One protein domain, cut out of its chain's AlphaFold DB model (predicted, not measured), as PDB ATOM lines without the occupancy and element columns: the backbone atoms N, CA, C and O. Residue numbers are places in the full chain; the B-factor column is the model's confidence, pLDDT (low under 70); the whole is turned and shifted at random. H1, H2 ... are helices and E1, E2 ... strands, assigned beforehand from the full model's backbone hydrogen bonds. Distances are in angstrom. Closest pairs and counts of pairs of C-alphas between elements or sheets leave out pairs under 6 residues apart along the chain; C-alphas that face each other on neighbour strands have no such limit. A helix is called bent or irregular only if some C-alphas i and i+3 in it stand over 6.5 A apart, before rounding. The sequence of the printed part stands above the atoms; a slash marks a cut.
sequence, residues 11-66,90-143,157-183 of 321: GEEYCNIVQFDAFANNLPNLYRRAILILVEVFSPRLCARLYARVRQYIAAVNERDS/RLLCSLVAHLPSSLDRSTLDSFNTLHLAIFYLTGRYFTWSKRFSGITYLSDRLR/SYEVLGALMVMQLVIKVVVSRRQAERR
ATOM      1  N   GLY A  11      33.344   2.853 -31.422       83.00
ATOM      2  CA  GLY A  11      32.640   1.981 -30.472       83.00
ATOM      3  C   GLY A  11      33.485   0.793 -29.998       83.00
ATOM      4  O   GLY A  11      33.412   0.401 -28.838       83.00
ATOM      5  N   GLU A  12      34.323   0.240 -30.874       85.94
ATOM      6  CA  GLU A  12      35.241  -0.844 -30.519       85.94
ATOM      7  C   GLU A  12      36.370  -0.362 -29.597       85.94
ATOM      8  O   GLU A  12      36.768  -1.095 -28.692       85.94
ATOM      9  N   GLU A  13      36.844   0.870 -29.791       84.62
ATOM     10  CA  GLU A  13      37.824   1.521 -28.917       84.62
ATOM     11  C   GLU A  13      37.234   1.778 -27.521       84.62
ATOM     12  O   GLU A  13      37.787   1.310 -26.530       84.62
ATOM     13  N   TYR A  14      36.051   2.399 -27.428       82.75
ATOM     14  CA  TYR A  14      35.379   2.650 -26.141       82.75
ATOM     15  C   TYR A  14      35.092   1.367 -25.347       82.75
ATOM     16  O   TYR A  14      35.157   1.345 -24.113       82.75
ATOM     17  N   CYS A  15      34.769   0.277 -26.040       83.12
ATOM     18  CA  CYS A  15      34.499  -1.006 -25.402       83.12
ATOM     19  C   CYS A  15      35.766  -1.832 -25.105       83.12
ATOM     20  O   CYS A  15      35.640  -2.888 -24.481       83.12
ATOM     21  N   ASN A  16      36.969  -1.378 -25.485       85.88
ATOM     22  CA  ASN A  16      38.217  -2.156 -25.428       85.88
ATOM     23  C   ASN A  16      38.052  -3.551 -26.063       85.88
ATOM     24  O   ASN A  16      38.378  -4.576 -25.450       85.88
ATOM     25  N   ILE A  17      37.468  -3.600 -27.264       87.88
ATOM     26  CA  ILE A  17      37.283  -4.831 -28.041       87.88
ATOM     27  C   ILE A  17      37.988  -4.719 -29.387       87.88
ATOM     28  O   ILE A  17      37.878  -3.710 -30.078       87.88
ATOM     29  N   VAL A  18      38.681  -5.780 -29.788       86.94
ATOM     30  CA  VAL A  18      39.430  -5.837 -31.048       86.94
ATOM     31  C   VAL A  18      38.884  -6.965 -31.916       86.94
ATOM     32  O   VAL A  18      38.574  -8.054 -31.423       86.94
ATOM     33  N   GLN A  19      38.743  -6.701 -33.218       87.38
ATOM     34  CA  GLN A  19      38.362  -7.724 -34.189       87.38
ATOM     35  C   GLN A  19      39.520  -8.698 -34.419       87.38
ATOM     36  O   GLN A  19      40.659  -8.296 -34.649       87.38
ATOM     37  N   PHE A  20      39.205  -9.986 -34.430       87.81
ATOM     38  CA  PHE A  20      40.160 -11.071 -34.576       87.81
ATOM     39  C   PHE A  20      39.633 -12.104 -35.577       87.81
ATOM     40  O   PHE A  20      38.457 -12.476 -35.541       87.81
ATOM     41  N   ASP A  21      40.491 -12.568 -36.486       87.75
ATOM     42  CA  ASP A  21      40.165 -13.674 -37.389       87.75
ATOM     43  C   ASP A  21      40.326 -15.002 -36.649       87.75
ATOM     44  O   ASP A  21      41.435 -15.432 -36.329       87.75
ATOM     45  N   ALA A  22      39.205 -15.678 -36.421       82.69
ATOM     46  CA  ALA A  22      39.166 -16.899 -35.638       82.69
ATOM     47  C   ALA A  22      39.805 -18.112 -36.353       82.69
ATOM     48  O   ALA A  22      39.969 -19.160 -35.727       82.69
ATOM     49  N   PHE A  23      40.117 -18.001 -37.652       80.88
ATOM     50  CA  PHE A  23      40.778 -19.048 -38.441       80.88
ATOM     51  C   PHE A  23      42.274 -18.793 -38.623       80.88
ATOM     52  O   PHE A  23      43.070 -19.719 -38.501       80.88
ATOM     53  N   ALA A  24      42.652 -17.554 -38.945       80.31
ATOM     54  CA  ALA A  24      44.044 -17.197 -39.221       80.31
ATOM     55  C   ALA A  24      44.820 -16.749 -37.973       80.31
ATOM     56  O   ALA A  24      46.018 -16.499 -38.082       80.31
ATOM     57  N   ASN A  25      44.152 -16.618 -36.821       82.25
ATOM     58  CA  ASN A  25      44.702 -16.094 -35.568       82.25
ATOM     59  C   ASN A  25      45.434 -14.746 -35.717       82.25
ATOM     60  O   ASN A  25      46.425 -14.482 -35.043       82.25
ATOM     61  N   ASN A  26      44.954 -13.900 -36.626       85.38
ATOM     62  CA  ASN A  26      45.553 -12.615 -36.975       85.38
ATOM     63  C   ASN A  26      44.467 -11.533 -37.062       85.38
ATOM     64  O   ASN A  26      43.271 -11.830 -36.983       85.38
ATOM     65  N   LEU A  27      44.868 -10.272 -37.252       83.38
ATOM     66  CA  LEU A  27      43.905  -9.212 -37.553       83.38
ATOM     67  C   LEU A  27      43.135  -9.543 -38.847       83.38
ATOM     68  O   LEU A  27      43.719 -10.064 -39.804       83.38
ATOM     69  N   PRO A  28      41.824  -9.253 -38.902       83.19
ATOM     70  CA  PRO A  28      40.993  -9.621 -40.034       83.19
ATOM     71  C   PRO A  28      41.425  -8.884 -41.300       83.19
ATOM     72  O   PRO A  28      41.484  -7.655 -41.354       83.19
ATOM     73  N   ASN A  29      41.673  -9.661 -42.352       83.19
ATOM     74  CA  ASN A  29      42.021  -9.130 -43.661       83.19
ATOM     75  C   ASN A  29      40.851  -8.313 -44.256       83.19
ATOM     76  O   ASN A  29      39.679  -8.589 -43.975       83.19
ATOM     77  N   LEU A  30      41.155  -7.344 -45.126       84.06
ATOM     78  CA  LEU A  30      40.168  -6.458 -45.765       84.06
ATOM     79  C   LEU A  30      39.044  -7.243 -46.451       84.06
ATOM     80  O   LEU A  30      37.879  -6.864 -46.355       84.06
ATOM     81  N   TYR A  31      39.374  -8.380 -47.066       86.88
ATOM     82  CA  TYR A  31      38.397  -9.264 -47.700       86.88
ATOM     83  C   TYR A  31      37.362  -9.829 -46.712       86.88
ATOM     84  O   TYR A  31      36.167  -9.817 -46.996       86.88
ATOM     85  N   ARG A  32      37.782 -10.267 -45.517       86.56
ATOM     86  CA  ARG A  32      36.848 -10.788 -44.502       86.56
ATOM     87  C   ARG A  32      35.945  -9.691 -43.951       86.56
ATOM     88  O   ARG A  32      34.761  -9.930 -43.726       86.56
ATOM     89  N   ARG A  33      36.491  -8.485 -43.775       87.06
ATOM     90  CA  ARG A  33      35.721  -7.304 -43.354       87.06
ATOM     91  C   ARG A  33      34.705  -6.906 -44.426       87.06
ATOM     92  O   ARG A  33      33.558  -6.625 -44.098       87.06
ATOM     93  N   ALA A  34      35.091  -6.969 -45.702       87.62
ATOM     94  CA  ALA A  34      34.173  -6.759 -46.815       87.62
ATOM     95  C   ALA A  34      33.056  -7.813 -46.829       87.62
ATOM     96  O   ALA A  34      31.895  -7.441 -46.949       87.62
ATOM     97  N   ILE A  35      33.367  -9.100 -46.623       89.06
ATOM     98  CA  ILE A  35      32.344 -10.153 -46.497       89.06
ATOM     99  C   ILE A  35      31.378  -9.851 -45.355       89.06
ATOM    100  O   ILE A  35      30.175  -9.967 -45.557       89.06
ATOM    101  N   LEU A  36      31.872  -9.459 -44.175       87.75
ATOM    102  CA  LEU A  36      31.016  -9.121 -43.035       87.75
ATOM    103  C   LEU A  36      29.992  -8.047 -43.423       87.75
ATOM    104  O   LEU A  36      28.794  -8.260 -43.265       87.75
ATOM    105  N   ILE A  37      30.462  -6.939 -44.004       88.06
ATOM    106  CA  ILE A  37      29.610  -5.819 -44.429       88.06
ATOM    107  C   ILE A  37      28.643  -6.254 -45.535       88.06
ATOM    108  O   ILE A  37      27.454  -5.944 -45.481       88.06
ATOM    109  N   LEU A  38      29.132  -6.996 -46.532       89.56
ATOM    110  CA  LEU A  38      28.309  -7.479 -47.637       89.56
ATOM    111  C   LEU A  38      27.202  -8.409 -47.137       89.56
ATOM    112  O   LEU A  38      26.048  -8.249 -47.520       89.56
ATOM    113  N   VAL A  39      27.521  -9.362 -46.262       88.38
ATOM    114  CA  VAL A  39      26.520 -10.269 -45.699       88.38
ATOM    115  C   VAL A  39      25.522  -9.489 -44.852       88.38
ATOM    116  O   VAL A  39      24.333  -9.735 -44.978       88.38
ATOM    117  N   GLU A  40      25.946  -8.514 -44.054       86.69
ATOM    118  CA  GLU A  40      25.033  -7.749 -43.199       86.69
ATOM    119  C   GLU A  40      24.040  -6.894 -44.002       86.69
ATOM    120  O   GLU A  40      22.840  -6.905 -43.731       86.69
ATOM    121  N   VAL A  41      24.517  -6.216 -45.049       88.94
ATOM    122  CA  VAL A  41      23.691  -5.322 -45.876       88.94
ATOM    123  C   VAL A  41      22.835  -6.096 -46.879       88.94
ATOM    124  O   VAL A  41      21.670  -5.764 -47.109       88.94
ATOM    125  N   PHE A  42      23.403  -7.120 -47.515       87.25
ATOM    126  CA  PHE A  42      22.730  -7.831 -48.599       87.25
ATOM    127  C   PHE A  42      21.973  -9.075 -48.137       87.25
ATOM    128  O   PHE A  42      21.119  -9.522 -48.900       87.25
ATOM    129  N   SER A  43      22.206  -9.607 -46.928       84.38
ATOM    130  CA  SER A  43      21.520 -10.809 -46.410       84.38
ATOM    131  C   SER A  43      20.002 -10.783 -46.626       84.38
ATOM    132  O   SER A  43      19.496 -11.720 -47.247       84.38
ATOM    133  N   PRO A  44      19.257  -9.718 -46.263       81.12
ATOM    134  CA  PRO A  44      17.800  -9.727 -46.403       81.12
ATOM    135  C   PRO A  44      17.350  -9.887 -47.862       81.12
ATOM    136  O   PRO A  44      16.457 -10.673 -48.182       81.12
ATOM    137  N   ARG A  45      18.018  -9.176 -48.778       83.75
ATOM    138  CA  ARG A  45      17.698  -9.190 -50.213       83.75
ATOM    139  C   ARG A  45      18.193 -10.463 -50.897       83.75
ATOM    140  O   ARG A  45      17.526 -10.978 -51.793       83.75
ATOM    141  N   LEU A  46      19.356 -10.964 -50.487       83.75
ATOM    142  CA  LEU A  46      19.959 -12.180 -51.016       83.75
ATOM    143  C   LEU A  46      19.131 -13.400 -50.613       83.75
ATOM    144  O   LEU A  46      18.802 -14.198 -51.481       83.75
ATOM    145  N   CYS A  47      18.720 -13.502 -49.349       80.44
ATOM    146  CA  CYS A  47      17.858 -14.579 -48.863       80.44
ATOM    147  C   CYS A  47      16.523 -14.624 -49.616       80.44
ATOM    148  O   CYS A  47      16.135 -15.687 -50.099       80.44
ATOM    149  N   ALA A  48      15.867 -13.474 -49.813       78.38
ATOM    150  CA  ALA A  48      14.619 -13.403 -50.575       78.38
ATOM    151  C   ALA A  48      14.796 -13.860 -52.037       78.38
ATOM    152  O   ALA A  48      14.007 -14.657 -52.548       78.38
ATOM    153  N   ARG A  49      15.863 -13.405 -52.712       83.81
ATOM    154  CA  ARG A  49      16.146 -13.794 -54.104       83.81
ATOM    155  C   ARG A  49      16.572 -15.251 -54.249       83.81
ATOM    156  O   ARG A  49      16.139 -15.908 -55.194       83.81
ATOM    157  N   LEU A  50      17.413 -15.753 -53.345       81.62
ATOM    158  CA  LEU A  50      17.845 -17.150 -53.334       81.62
ATOM    159  C   LEU A  50      16.649 -18.077 -53.134       81.62
ATOM    160  O   LEU A  50      16.506 -19.036 -53.885       81.62
ATOM    161  N   TYR A  51      15.754 -17.756 -52.200       77.50
ATOM    162  CA  TYR A  51      14.539 -18.537 -51.984       77.50
ATOM    163  C   TYR A  51      13.639 -18.568 -53.227       77.50
ATOM    164  O   TYR A  51      13.219 -19.643 -53.653       77.50
ATOM    165  N   ALA A  52      13.402 -17.415 -53.865       79.69
ATOM    166  CA  ALA A  52      12.607 -17.350 -55.093       79.69
ATOM    167  C   ALA A  52      13.222 -18.189 -56.231       79.69
ATOM    168  O   ALA A  52      12.514 -18.947 -56.893       79.69
ATOM    169  N   ARG A  53      14.548 -18.112 -56.415       82.00
ATOM    170  CA  ARG A  53      15.299 -18.911 -57.400       82.00
ATOM    171  C   ARG A  53      15.215 -20.410 -57.123       82.00
ATOM    172  O   ARG A  53      14.951 -21.176 -58.044       82.00
ATOM    173  N   VAL A  54      15.435 -20.827 -55.876       78.56
ATOM    174  CA  VAL A  54      15.364 -22.241 -55.471       78.56
ATOM    175  C   VAL A  54      13.961 -22.788 -55.714       78.56
ATOM    176  O   VAL A  54      13.816 -23.872 -56.270       78.56
ATOM    177  N   ARG A  55      12.920 -22.015 -55.394       74.00
ATOM    178  CA  ARG A  55      11.534 -22.406 -55.667       74.00
ATOM    179  C   ARG A  55      11.253 -22.567 -57.160       74.00
ATOM    180  O   ARG A  55      10.676 -23.575 -57.550       74.00
ATOM    181  N   GLN A  56      11.653 -21.596 -57.983       79.88
ATOM    182  CA  GLN A  56      11.473 -21.665 -59.439       79.88
ATOM    183  C   GLN A  56      12.191 -22.878 -60.035       79.88
ATOM    184  O   GLN A  56      11.628 -23.579 -60.871       79.88
ATOM    185  N   TYR A  57      13.409 -23.155 -59.563       78.75
ATOM    186  CA  TYR A  57      14.164 -24.332 -59.979       78.75
ATOM    187  C   TYR A  57      13.429 -25.632 -59.631       78.75
ATOM    188  O   TYR A  57      13.327 -26.522 -60.466       78.75
ATOM    189  N   ILE A  58      12.868 -25.732 -58.426       70.38
ATOM    190  CA  ILE A  58      12.175 -26.944 -57.969       70.38
ATOM    191  C   ILE A  58      10.837 -27.141 -58.672       70.38
ATOM    192  O   ILE A  58      10.528 -28.269 -59.040       70.38
ATOM    193  N   ALA A  59      10.075 -26.071 -58.920       73.38
ATOM    194  CA  ALA A  59       8.858 -26.148 -59.729       73.38
ATOM    195  C   ALA A  59       9.168 -26.706 -61.131       73.38
ATOM    196  O   ALA A  59       8.546 -27.676 -61.552       73.38
ATOM    197  N   ALA A  60      10.215 -26.187 -61.782       78.12
ATOM    198  CA  ALA A  60      10.643 -26.656 -63.099       78.12
ATOM    199  C   ALA A  60      11.153 -28.111 -63.101       78.12
ATOM    200  O   ALA A  60      11.020 -28.813 -64.102       78.12
ATOM    201  N   VAL A  61      11.757 -28.582 -62.004       73.75
ATOM    202  CA  VAL A  61      12.192 -29.985 -61.868       73.75
ATOM    203  C   VAL A  61      11.002 -30.915 -61.613       73.75
ATOM    204  O   VAL A  61      10.926 -31.973 -62.232       73.75
ATOM    205  N   ASN A  62      10.055 -30.519 -60.760       67.00
ATOM    206  CA  ASN A  62       8.866 -31.315 -60.443       67.00
ATOM    207  C   ASN A  62       7.938 -31.495 -61.661       67.00
ATOM    208  O   ASN A  62       7.342 -32.557 -61.841       67.00
ATOM    209  N   GLU A  63       7.852 -30.481 -62.527       70.25
ATOM    210  CA  GLU A  63       7.133 -30.563 -63.808       70.25
ATOM    211  C   GLU A  63       7.765 -31.588 -64.765       70.25
ATOM    212  O   GLU A  63       7.049 -32.370 -65.387       70.25
ATOM    213  N   ARG A  64       9.103 -31.644 -64.843       65.88
ATOM    214  CA  ARG A  64       9.828 -32.600 -65.706       65.88
ATOM    215  C   ARG A  64       9.709 -34.048 -65.234       65.88
ATOM    216  O   ARG A  64       9.674 -34.958 -66.063       65.88
ATOM    217  N   ASP A  65       9.664 -34.263 -63.921       60.31
ATOM    218  CA  ASP A  65       9.488 -35.600 -63.341       60.31
ATOM    219  C   ASP A  65       8.052 -36.109 -63.576       60.31
ATOM    220  O   ASP A  65       7.851 -37.263 -63.946       60.31
ATOM    221  N   SER A  66       7.056 -35.214 -63.506       57.00
ATOM    222  CA  SER A  66       5.648 -35.538 -63.793       57.00
ATOM    223  C   SER A  66       5.408 -35.918 -65.263       57.00
ATOM    224  O   SER A  66       4.588 -36.786 -65.538       57.00
ATOM    225  N   ARG A  90      16.529 -36.167 -54.983       63.53
ATOM    226  CA  ARG A  90      15.381 -36.667 -54.206       63.53
ATOM    227  C   ARG A  90      15.412 -36.225 -52.748       63.53
ATOM    228  O   ARG A  90      14.372 -35.868 -52.204       63.53
ATOM    229  N   LEU A  91      16.584 -36.211 -52.115       60.78
ATOM    230  CA  LEU A  91      16.746 -35.694 -50.756       60.78
ATOM    231  C   LEU A  91      16.524 -34.181 -50.713       60.78
ATOM    232  O   LEU A  91      15.841 -33.715 -49.813       60.78
ATOM    233  N   LEU A  92      17.027 -33.422 -51.692       63.88
ATOM    234  CA  LEU A  92      16.755 -31.988 -51.824       63.88
ATOM    235  C   LEU A  92      15.270 -31.716 -52.076       63.88
ATOM    236  O   LEU A  92      14.701 -30.870 -51.397       63.88
ATOM    237  N   CYS A  93      14.618 -32.452 -52.976       58.84
ATOM    238  CA  CYS A  93      13.186 -32.311 -53.229       58.84
ATOM    239  C   CYS A  93      12.351 -32.728 -52.013       58.84
ATOM    240  O   CYS A  93      11.371 -32.064 -51.709       58.84
ATOM    241  N   SER A  94      12.749 -33.760 -51.263       57.66
ATOM    242  CA  SER A  94      12.078 -34.164 -50.018       57.66
ATOM    243  C   SER A  94      12.262 -33.131 -48.901       57.66
ATOM    244  O   SER A  94      11.304 -32.785 -48.207       57.66
ATOM    245  N   LEU A  95      13.472 -32.581 -48.762       55.81
ATOM    246  CA  LEU A  95      13.777 -31.534 -47.791       55.81
ATOM    247  C   LEU A  95      13.018 -30.244 -48.128       55.81
ATOM    248  O   LEU A  95      12.510 -29.591 -47.225       55.81
ATOM    249  N   VAL A  96      12.883 -29.914 -49.417       60.38
ATOM    250  CA  VAL A  96      12.195 -28.703 -49.887       60.38
ATOM    251  C   VAL A  96      10.681 -28.870 -50.044       60.38
ATOM    252  O   VAL A  96       9.960 -27.903 -49.847       60.38
ATOM    253  N   ALA A  97      10.156 -30.077 -50.247       54.53
ATOM    254  CA  ALA A  97       8.723 -30.361 -50.098       54.53
ATOM    255  C   ALA A  97       8.248 -30.178 -48.643       54.53
ATOM    256  O   ALA A  97       7.059 -29.997 -48.383       54.53
ATOM    257  N   HIS A  98       9.188 -30.221 -47.693       56.56
ATOM    258  CA  HIS A  98       8.977 -29.838 -46.301       56.56
ATOM    259  C   HIS A  98       9.244 -28.355 -46.012       56.56
ATOM    260  O   HIS A  98       8.906 -27.901 -44.917       56.56
ATOM    261  N   LEU A  99       9.816 -27.592 -46.953       54.44
ATOM    262  CA  LEU A  99       9.855 -26.140 -46.828       54.44
ATOM    263  C   LEU A  99       8.451 -25.595 -47.149       54.44
ATOM    264  O   LEU A  99       7.886 -25.933 -48.191       54.44
ATOM    265  N   PRO A 100       7.865 -24.759 -46.274       55.84
ATOM    266  CA  PRO A 100       6.552 -24.185 -46.519       55.84
ATOM    267  C   PRO A 100       6.535 -23.360 -47.810       55.84
ATOM    268  O   PRO A 100       7.543 -22.812 -48.267       55.84
ATOM    269  N   SER A 101       5.343 -23.288 -48.398       54.31
ATOM    270  CA  SER A 101       5.043 -22.659 -49.687       54.31
ATOM    271  C   SER A 101       5.278 -21.144 -49.720       54.31
ATOM    272  O   SER A 101       5.171 -20.535 -50.783       54.31
ATOM    273  N   SER A 102       5.632 -20.527 -48.599       54.25
ATOM    274  CA  SER A 102       6.158 -19.170 -48.501       54.25
ATOM    275  C   SER A 102       7.388 -19.182 -47.596       54.25
ATOM    276  O   SER A 102       7.538 -20.056 -46.739       54.25
ATOM    277  N   LEU A 103       8.291 -18.217 -47.799       62.59
ATOM    278  CA  LEU A 103       9.382 -17.919 -46.871       62.59
ATOM    279  C   LEU A 103       8.743 -17.287 -45.632       62.59
ATOM    280  O   LEU A 103       8.798 -16.078 -45.421       62.59
ATOM    281  N   ASP A 104       7.995 -18.107 -44.907       64.94
ATOM    282  CA  ASP A 104       7.145 -17.658 -43.833       64.94
ATOM    283  C   ASP A 104       8.044 -17.145 -42.713       64.94
ATOM    284  O   ASP A 104       9.100 -17.731 -42.430       64.94
ATOM    285  N   ARG A 105       7.654 -16.033 -42.089       69.06
ATOM    286  CA  ARG A 105       8.468 -15.381 -41.052       69.06
ATOM    287  C   ARG A 105       8.795 -16.352 -39.911       69.06
ATOM    288  O   ARG A 105       9.878 -16.280 -39.337       69.06
ATOM    289  N   SER A 106       7.915 -17.328 -39.692       73.19
ATOM    290  CA  SER A 106       8.066 -18.472 -38.787       73.19
ATOM    291  C   SER A 106       9.290 -19.362 -39.078       73.19
ATOM    292  O   SER A 106       9.973 -19.814 -38.155       73.19
ATOM    293  N   THR A 107       9.620 -19.605 -40.350       74.69
ATOM    294  CA  THR A 107      10.777 -20.431 -40.727       74.69
ATOM    295  C   THR A 107      12.089 -19.706 -40.491       74.69
ATOM    296  O   THR A 107      13.008 -20.282 -39.911       74.69
ATOM    297  N   LEU A 108      12.170 -18.427 -40.872       79.00
ATOM    298  CA  LEU A 108      13.333 -17.587 -40.583       79.00
ATOM    299  C   LEU A 108      13.564 -17.451 -39.081       79.00
ATOM    300  O   LEU A 108      14.705 -17.534 -38.629       79.00
ATOM    301  N   ASP A 109      12.489 -17.290 -38.311       82.50
ATOM    302  CA  ASP A 109      12.558 -17.240 -36.854       82.50
ATOM    303  C   ASP A 109      13.084 -18.556 -36.262       82.50
ATOM    304  O   ASP A 109      13.952 -18.554 -35.389       82.50
ATOM    305  N   SER A 110      12.673 -19.695 -36.823       84.81
ATOM    306  CA  SER A 110      13.197 -21.014 -36.443       84.81
ATOM    307  C   SER A 110      14.695 -21.155 -36.742       84.81
ATOM    308  O   SER A 110      15.444 -21.678 -35.915       84.81
ATOM    309  N   PHE A 111      15.170 -20.647 -37.887       84.94
ATOM    310  CA  PHE A 111      16.600 -20.638 -38.219       84.94
ATOM    311  C   PHE A 111      17.413 -19.726 -37.296       84.94
ATOM    312  O   PHE A 111      18.507 -20.104 -36.873       84.94
ATOM    313  N   ASN A 112      16.894 -18.545 -36.955       87.06
ATOM    314  CA  ASN A 112      17.543 -17.642 -36.004       87.06
ATOM    315  C   ASN A 112      17.563 -18.224 -34.587       87.06
ATOM    316  O   ASN A 112      18.601 -18.181 -33.931       87.06
ATOM    317  N   THR A 113      16.467 -18.848 -34.154       90.00
ATOM    318  CA  THR A 113      16.379 -19.574 -32.879       90.00
ATOM    319  C   THR A 113      17.414 -20.694 -32.822       90.00
ATOM    320  O   THR A 113      18.151 -20.806 -31.845       90.00
ATOM    321  N   LEU A 114      17.540 -21.485 -33.894       90.19
ATOM    322  CA  LEU A 114      18.546 -22.541 -33.990       90.19
ATOM    323  C   LEU A 114      19.974 -21.981 -33.943       90.19
ATOM    324  O   LEU A 114      20.831 -22.526 -33.250       90.19
ATOM    325  N   HIS A 115      20.240 -20.887 -34.662       91.00
ATOM    326  CA  HIS A 115      21.539 -20.218 -34.627       91.00
ATOM    327  C   HIS A 115      21.901 -19.760 -33.217       91.00
ATOM    328  O   HIS A 115      23.007 -20.023 -32.749       91.00
ATOM    329  N   LEU A 116      20.956 -19.100 -32.548       90.94
ATOM    330  CA  LEU A 116      21.123 -18.589 -31.199       90.94
ATOM    331  C   LEU A 116      21.323 -19.731 -30.192       90.94
ATOM    332  O   LEU A 116      22.187 -19.641 -29.325       90.94
ATOM    333  N   ALA A 117      20.605 -20.842 -30.352       92.25
ATOM    334  CA  ALA A 117      20.797 -22.037 -29.539       92.25
ATOM    335  C   ALA A 117      22.209 -22.625 -29.710       92.25
ATOM    336  O   ALA A 117      22.899 -22.886 -28.727       92.25
ATOM    337  N   ILE A 118      22.688 -22.760 -30.955       90.62
ATOM    338  CA  ILE A 118      24.060 -23.214 -31.244       90.62
ATOM    339  C   ILE A 118      25.089 -22.236 -30.673       90.62
ATOM    340  O   ILE A 118      26.130 -22.663 -30.172       90.62
ATOM    341  N   PHE A 119      24.818 -20.933 -30.735       91.38
ATOM    342  CA  PHE A 119      25.673 -19.926 -30.122       91.38
ATOM    343  C   PHE A 119      25.787 -20.135 -28.612       91.38
ATOM    344  O   PHE A 119      26.905 -20.177 -28.114       91.38
ATOM    345  N   TYR A 120      24.681 -20.336 -27.897       90.69
ATOM    346  CA  TYR A 120      24.725 -20.574 -26.453       90.69
ATOM    347  C   TYR A 120      25.443 -21.877 -26.066       90.69
ATOM    348  O   TYR A 120      26.019 -21.944 -24.987       90.69
ATOM    349  N   LEU A 121      25.458 -22.882 -26.950       89.12
ATOM    350  CA  LEU A 121      26.172 -24.149 -26.732       89.12
ATOM    351  C   LEU A 121      27.665 -24.094 -27.097       89.12
ATOM    352  O   LEU A 121      28.468 -24.796 -26.498       89.12
ATOM    353  N   THR A 122      28.050 -23.310 -28.108       86.19
ATOM    354  CA  THR A 122      29.435 -23.283 -28.638       86.19
ATOM    355  C   THR A 122      30.207 -22.009 -28.293       86.19
ATOM    356  O   THR A 122      31.426 -21.968 -28.431       86.19
ATOM    357  N   GLY A 123      29.509 -20.943 -27.903       80.94
ATOM    358  CA  GLY A 123      30.057 -19.656 -27.474       80.94
ATOM    359  C   GLY A 123      30.770 -18.833 -28.551       80.94
ATOM    360  O   GLY A 123      31.355 -17.802 -28.229       80.94
ATOM    361  N   ARG A 124      30.779 -19.259 -29.824       77.88
ATOM    362  CA  ARG A 124      31.728 -18.706 -30.809       77.88
ATOM    363  C   ARG A 124      31.212 -17.513 -31.619       77.88
ATOM    364  O   ARG A 124      31.938 -16.537 -31.787       77.88
ATOM    365  N   TYR A 125      29.989 -17.584 -32.150       81.50
ATOM    366  CA  TYR A 125      29.447 -16.558 -33.055       81.50
ATOM    367  C   TYR A 125      27.974 -16.257 -32.770       81.50
ATOM    368  O   TYR A 125      27.139 -17.147 -32.886       81.50
ATOM    369  N   PHE A 126      27.656 -14.999 -32.448       82.00
ATOM    370  CA  PHE A 126      26.292 -14.557 -32.115       82.00
ATOM    371  C   PHE A 126      25.428 -14.231 -33.344       82.00
ATOM    372  O   PHE A 126      24.243 -14.549 -33.364       82.00
ATOM    373  N   THR A 127      26.015 -13.653 -34.402       86.19
ATOM    374  CA  THR A 127      25.304 -13.317 -35.648       86.19
ATOM    375  C   THR A 127      25.744 -14.193 -36.817       86.19
ATOM    376  O   THR A 127      26.902 -14.612 -36.909       86.19
ATOM    377  N   TRP A 128      24.832 -14.401 -37.769       84.12
ATOM    378  CA  TRP A 128      25.129 -15.095 -39.023       84.12
ATOM    379  C   TRP A 128      26.256 -14.418 -39.817       84.12
ATOM    380  O   TRP A 128      27.138 -15.105 -40.328       84.12
ATOM    381  N   SER A 129      26.286 -13.082 -39.873       86.00
ATOM    382  CA  SER A 129      27.330 -12.323 -40.580       86.00
ATOM    383  C   SER A 129      28.736 -12.618 -40.038       86.00
ATOM    384  O   SER A 129      29.675 -12.854 -40.807       86.00
ATOM    385  N   LYS A 130      28.880 -12.711 -38.710       86.56
ATOM    386  CA  LYS A 130      30.140 -13.077 -38.044       86.56
ATOM    387  C   LYS A 130      30.512 -14.539 -38.270       86.56
ATOM    388  O   LYS A 130      31.683 -14.845 -38.471       86.56
ATOM    389  N   ARG A 131      29.523 -15.434 -38.329       87.44
ATOM    390  CA  ARG A 131      29.750 -16.855 -38.624       87.44
ATOM    391  C   ARG A 131      30.303 -17.080 -40.034       87.44
ATOM    392  O   ARG A 131      31.204 -17.897 -40.195       87.44
ATOM    393  N   PHE A 132      29.802 -16.349 -41.032       85.56
ATOM    394  CA  PHE A 132      30.289 -16.450 -42.415       85.56
ATOM    395  C   PHE A 132      31.633 -15.749 -42.637       85.56
ATOM    396  O   PHE A 132      32.481 -16.268 -43.358       85.56
ATOM    397  N   SER A 133      31.851 -14.588 -42.018       86.62
ATOM    398  CA  SER A 133      33.129 -13.865 -42.136       86.62
ATOM    399  C   SER A 133      34.253 -14.487 -41.292       86.62
ATOM    400  O   SER A 133      35.431 -14.359 -41.643       86.62
ATOM    401  N   GLY A 134      33.908 -15.196 -40.210       85.50
ATOM    402  CA  GLY A 134      34.863 -15.768 -39.257       85.50
ATOM    403  C   GLY A 134      35.492 -14.734 -38.325       85.50
ATOM    404  O   GLY A 134      36.527 -15.009 -37.722       85.50
ATOM    405  N   ILE A 135      34.900 -13.540 -38.239       87.56
ATOM    406  CA  ILE A 135      35.401 -12.445 -37.409       87.56
ATOM    407  C   ILE A 135      34.772 -12.552 -36.021       87.56
ATOM    408  O   ILE A 135      33.551 -12.472 -35.861       87.56
ATOM    409  N   THR A 136      35.623 -12.706 -35.013       86.69
ATOM    410  CA  THR A 136      35.252 -12.718 -33.596       86.69
ATOM    411  C   THR A 136      35.836 -11.486 -32.912       86.69
ATOM    412  O   THR A 136      36.763 -10.861 -33.416       86.69
ATOM    413  N   TYR A 137      35.269 -11.109 -31.772       86.69
ATOM    414  CA  TYR A 137      35.782 -10.024 -30.949       86.69
ATOM    415  C   TYR A 137      36.488 -10.588 -29.728       86.69
ATOM    416  O   TYR A 137      35.963 -11.489 -29.072       86.69
ATOM    417  N   LEU A 138      37.650 -10.029 -29.417       86.56
ATOM    418  CA  LEU A 138      38.362 -10.278 -28.174       86.56
ATOM    419  C   LEU A 138      38.346  -8.992 -27.346       86.56
ATOM    420  O   LEU A 138      38.645  -7.924 -27.876       86.56
ATOM    421  N   SER A 139      37.969  -9.084 -26.070       85.38
ATOM    422  CA  SER A 139      38.066  -7.951 -25.146       85.38
ATOM    423  C   SER A 139      39.422  -7.960 -24.454       85.38
ATOM    424  O   SER A 139      39.847  -9.000 -23.954       85.38
ATOM    425  N   ASP A 140      40.059  -6.793 -24.394       79.31
ATOM    426  CA  ASP A 140      41.339  -6.582 -23.708       79.31
ATOM    427  C   ASP A 140      41.163  -6.304 -22.199       79.31
ATOM    428  O   ASP A 140      42.116  -6.131 -21.442       79.31
ATOM    429  N   ARG A 141      39.917  -6.276 -21.700       77.56
ATOM    430  CA  ARG A 141      39.671  -6.113 -20.263       77.56
ATOM    431  C   ARG A 141      40.047  -7.393 -19.523       77.56
ATOM    432  O   ARG A 141      39.348  -8.406 -19.600       77.56
ATOM    433  N   LEU A 142      41.132  -7.328 -18.753       73.94
ATOM    434  CA  LEU A 142      41.481  -8.383 -17.809       73.94
ATOM    435  C   LEU A 142      40.346  -8.557 -16.795       73.94
ATOM    436  O   LEU A 142      39.960  -7.617 -16.102       73.94
ATOM    437  N   ARG A 143      39.813  -9.778 -16.710       78.12
ATOM    438  CA  ARG A 143      38.769 -10.116 -15.737       78.12
ATOM    439  C   ARG A 143      39.306 -10.016 -14.302       78.12
ATOM    440  O   ARG A 143      40.483 -10.338 -14.092       78.12
ATOM    441  N   SER A 157      28.121 -19.825 -17.512       84.19
ATOM    442  CA  SER A 157      27.835 -20.548 -18.749       84.19
ATOM    443  C   SER A 157      26.334 -20.512 -19.045       84.19
ATOM    444  O   SER A 157      25.500 -20.900 -18.231       84.19
ATOM    445  N   TYR A 158      25.977 -20.058 -20.245       89.00
ATOM    446  CA  TYR A 158      24.589 -20.011 -20.724       89.00
ATOM    447  C   TYR A 158      24.202 -21.266 -21.530       89.00
ATOM    448  O   TYR A 158      23.232 -21.260 -22.283       89.00
ATOM    449  N   GLU A 159      24.944 -22.364 -21.373       91.12
ATOM    450  CA  GLU A 159      24.743 -23.613 -22.122       91.12
ATOM    451  C   GLU A 159      23.360 -24.226 -21.874       91.12
ATOM    452  O   GLU A 159      22.715 -24.706 -22.808       91.12
ATOM    453  N   VAL A 160      22.864 -24.141 -20.633       93.12
ATOM    454  CA  VAL A 160      21.525 -24.627 -20.258       93.12
ATOM    455  C   VAL A 160      20.442 -23.889 -21.043       93.12
ATOM    456  O   VAL A 160      19.532 -24.520 -21.575       93.12
ATOM    457  N   LEU A 161      20.568 -22.565 -21.192       92.50
ATOM    458  CA  LEU A 161      19.646 -21.774 -22.006       92.50
ATOM    459  C   LEU A 161      19.675 -22.244 -23.467       92.50
ATOM    460  O   LEU A 161      18.623 -22.410 -24.080       92.50
ATOM    461  N   GLY A 162      20.861 -22.537 -24.005       93.00
ATOM    462  CA  GLY A 162      21.012 -23.124 -25.338       93.00
ATOM    463  C   GLY A 162      20.274 -24.455 -25.494       93.00
ATOM    464  O   GLY A 162      19.536 -24.637 -26.462       93.00
ATOM    465  N   ALA A 163      20.409 -25.362 -24.523       93.25
ATOM    466  CA  ALA A 163      19.716 -26.651 -24.528       93.25
ATOM    467  C   ALA A 163      18.185 -26.495 -24.477       93.25
ATOM    468  O   ALA A 163      17.470 -27.167 -25.226       93.25
ATOM    469  N   LEU A 164      17.680 -25.561 -23.663       94.88
ATOM    470  CA  LEU A 164      16.251 -25.245 -23.598       94.88
ATOM    471  C   LEU A 164      15.727 -24.711 -24.937       94.88
ATOM    472  O   LEU A 164      14.664 -25.130 -25.391       94.88
ATOM    473  N   MET A 165      16.491 -23.855 -25.619       92.88
ATOM    474  CA  MET A 165      16.120 -23.336 -26.941       92.88
ATOM    475  C   MET A 165      16.059 -24.449 -28.001       92.88
ATOM    476  O   MET A 165      15.143 -24.468 -28.827       92.88
ATOM    477  N   VAL A 166      16.981 -25.422 -27.961       93.38
ATOM    478  CA  VAL A 166      16.919 -26.610 -28.834       93.38
ATOM    479  C   VAL A 166      15.678 -27.445 -28.528       93.38
ATOM    480  O   VAL A 166      14.965 -27.830 -29.453       93.38
ATOM    481  N   MET A 167      15.383 -27.696 -27.251       93.81
ATOM    482  CA  MET A 167      14.189 -28.442 -26.845       93.81
ATOM    483  C   MET A 167      12.907 -27.772 -27.361       93.81
ATOM    484  O   MET A 167      12.065 -28.438 -27.962       93.81
ATOM    485  N   GLN A 168      12.777 -26.454 -27.195       92.81
ATOM    486  CA  GLN A 168      11.633 -25.689 -27.700       92.81
ATOM    487  C   GLN A 168      11.497 -25.790 -29.226       92.81
ATOM    488  O   GLN A 168      10.388 -25.963 -29.740       92.81
ATOM    489  N   LEU A 169      12.612 -25.729 -29.959       90.50
ATOM    490  CA  LEU A 169      12.614 -25.901 -31.411       90.50
ATOM    491  C   LEU A 169      12.175 -27.315 -31.816       90.50
ATOM    492  O   LEU A 169      11.377 -27.463 -32.742       90.50
ATOM    493  N   VAL A 170      12.641 -28.351 -31.111       89.94
ATOM    494  CA  VAL A 170      12.226 -29.743 -31.347       89.94
ATOM    495  C   VAL A 170      10.724 -29.899 -31.130       89.94
ATOM    496  O   VAL A 170      10.051 -30.463 -31.990       89.94
ATOM    497  N   ILE A 171      10.177 -29.350 -30.041       91.88
ATOM    498  CA  ILE A 171       8.734 -29.389 -29.764       91.88
ATOM    499  C   ILE A 171       7.952 -28.716 -30.898       91.88
ATOM    500  O   ILE A 171       7.033 -29.328 -31.444       91.88
ATOM    501  N   LYS A 172       8.352 -27.507 -31.320       87.38
ATOM    502  CA  LYS A 172       7.723 -26.794 -32.447       87.38
ATOM    503  C   LYS A 172       7.740 -27.623 -33.736       87.38
ATOM    504  O   LYS A 172       6.715 -27.732 -34.406       87.38
ATOM    505  N   VAL A 173       8.873 -28.249 -34.069       83.81
ATOM    506  CA  VAL A 173       9.006 -29.094 -35.269       83.81
ATOM    507  C   VAL A 173       8.142 -30.352 -35.172       83.81
ATOM    508  O   VAL A 173       7.487 -30.708 -36.148       83.81
ATOM    509  N   VAL A 174       8.105 -31.022 -34.018       88.31
ATOM    510  CA  VAL A 174       7.287 -32.230 -33.811       88.31
ATOM    511  C   VAL A 174       5.799 -31.907 -33.924       88.31
ATOM    512  O   VAL A 174       5.080 -32.610 -34.630       88.31
ATOM    513  N   VAL A 175       5.339 -30.831 -33.282       88.38
ATOM    514  CA  VAL A 175       3.943 -30.382 -33.373       88.38
ATOM    515  C   VAL A 175       3.594 -30.008 -34.813       88.38
ATOM    516  O   VAL A 175       2.585 -30.481 -35.330       88.38
ATOM    517  N   SER A 176       4.458 -29.252 -35.498       83.94
ATOM    518  CA  SER A 176       4.255 -28.872 -36.901       83.94
ATOM    519  C   SER A 176       4.201 -30.086 -37.836       83.94
ATOM    520  O   SER A 176       3.339 -30.157 -38.710       83.94
ATOM    521  N   ARG A 177       5.064 -31.090 -37.624       80.56
ATOM    522  CA  ARG A 177       5.033 -32.348 -38.386       80.56
ATOM    523  C   ARG A 177       3.750 -33.132 -38.145       80.56
ATOM    524  O   ARG A 177       3.110 -33.521 -39.115       80.56
ATOM    525  N   ARG A 178       3.332 -33.289 -36.886       87.38
ATOM    526  CA  ARG A 178       2.063 -33.954 -36.542       87.38
ATOM    527  C   ARG A 178       0.860 -33.233 -37.155       87.38
ATOM    528  O   ARG A 178      -0.047 -33.878 -37.667       87.38
ATOM    529  N   GLN A 179       0.856 -31.900 -37.144       83.94
ATOM    530  CA  GLN A 179      -0.183 -31.099 -37.798       83.94
ATOM    531  C   GLN A 179      -0.167 -31.269 -39.325       83.94
ATOM    532  O   GLN A 179      -1.225 -31.379 -39.941       83.94
ATOM    533  N   ALA A 180       1.015 -31.331 -39.943       79.12
ATOM    534  CA  ALA A 180       1.151 -31.563 -41.379       79.12
ATOM    535  C   ALA A 180       0.695 -32.973 -41.793       79.12
ATOM    536  O   ALA A 180       0.064 -33.121 -42.837       79.12
ATOM    537  N   GLU A 181       0.981 -33.995 -40.984       82.12
ATOM    538  CA  GLU A 181       0.501 -35.367 -41.191       82.12
ATOM    539  C   GLU A 181      -1.028 -35.438 -41.125       82.12
ATOM    540  O   GLU A 181      -1.645 -35.916 -42.076       82.12
ATOM    541  N   ARG A 182      -1.648 -34.851 -40.091       85.31
ATOM    542  CA  ARG A 182      -3.117 -34.761 -39.977       85.31
ATOM    543  C   ARG A 182      -3.749 -34.030 -41.164       85.31
ATOM    544  O   ARG A 182      -4.757 -34.479 -41.698       85.31
ATOM    545  N   ARG A 183      -3.129 -32.940 -41.630       79.38
ATOM    546  CA  ARG A 183      -3.589 -32.201 -42.818       79.38
ATOM    547  C   ARG A 183      -3.523 -33.055 -44.088       79.38
ATOM    548  O   ARG A 183      -4.407 -32.961 -44.932       79.38
TER     549      ARG A 183
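What this domain is: This is residues 11 to 66, 90 to 143 and 157 to 183 of the 321 residues of the protein "Peroxin-2" of Puccinia sorghi (UniProt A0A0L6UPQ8). Two rows of helix run along a long, loosely filled body: the bent helix H2 on one side, and H4 paired with H6 running opposite ways on the other, with the short helix H5 between H2a and H4. A small ribbon of two strands, E1 and E2, lies with the short helix H1 at one end, and H3 is near H2b toward the other. The printed part has 137 residues, with six named helices and two named strands in the order H1, E1, H2, H3, H4, H5, E2, H6; the sheet order is E1 - E2, antiparallel, and the class is mostly helix. The whole is loose, with a radius of gyration of the C-alphas of 19.3 A, and elongated, spanning 61 by 35 by 23 A.

Where its parts are: H1, residues 11 to 14, begins at C-alpha 11 (32.640, 1.981, -30.472). E1 is residues 17 to 21, 13.2 A long. H2, residues 30 to 66, was assigned as one helix by its hydrogen bonds but is bent: C-alphas 41 and 44 are 7.4 A apart. Its arms are H2a, residues 30 to 41, 16.5 A, and H2b, residues 44 to 66, 33.4 A. H3 is residues 90 to 97, H4 residues 105 to 122, 25.6 A, H5 residues 128 to 133, and E2 residues 135 to 139, 13.3 A. H6, residues 159 to 183, measures 36.1 A and ends at C-alpha 183 (-3.589, -32.201, -42.818).

How they stand to each other: H1 touches no helix; its closest C-alpha to E1 is that of Glu 12, 6.5 A from that of Val 18. E1 and E2 are antiparallel at 144 degrees, with N 20 and O 136 at 2.8 A and N 18 and O 138 at 2.9 A, within hydrogen-bond range. H2a and H2b are about perpendicular, at 75 degrees. H2a touches H5 at a shallow tilt of 21 degrees, opposite ways; the closest C-alphas, of Leu 36 and Ser 133, are 5.3 A apart. H2b and H3 are close but not clearly touching, with the C-alphas of Ile 58 and Cys 93 closest at 7.2 A. H4 and H5 are also close but not clearly touching, with His 115 and Trp 128 closest at 7.6 A between C-alphas. H4 touches H6, with residues 159 to 169 of H6 alone, at a shallow tilt of 31 degrees, opposite ways; the closest C-alphas, of Ala 117 and Gly 162, are 4.3 A apart. H2b and H6 are apart. Every O i to N i+4 pair is within hydrogen-bond range in H2a, H2b, H3, H4, H5 and H6; H1 is too short for such a pair.

The domain as a whole: The two C-alphas farthest apart, of Ser 66 and Leu 142, are 64.3 A apart. Residues 67 to 89 and 144 to 156 are not printed, with C-alpha gaps of 13.7 A and 15.4 A. Of the links printed whole, none is long. The mean pLDDT of the printed part is 81.2; residues 62, 64 to 66 and 90 to 105 are under 70.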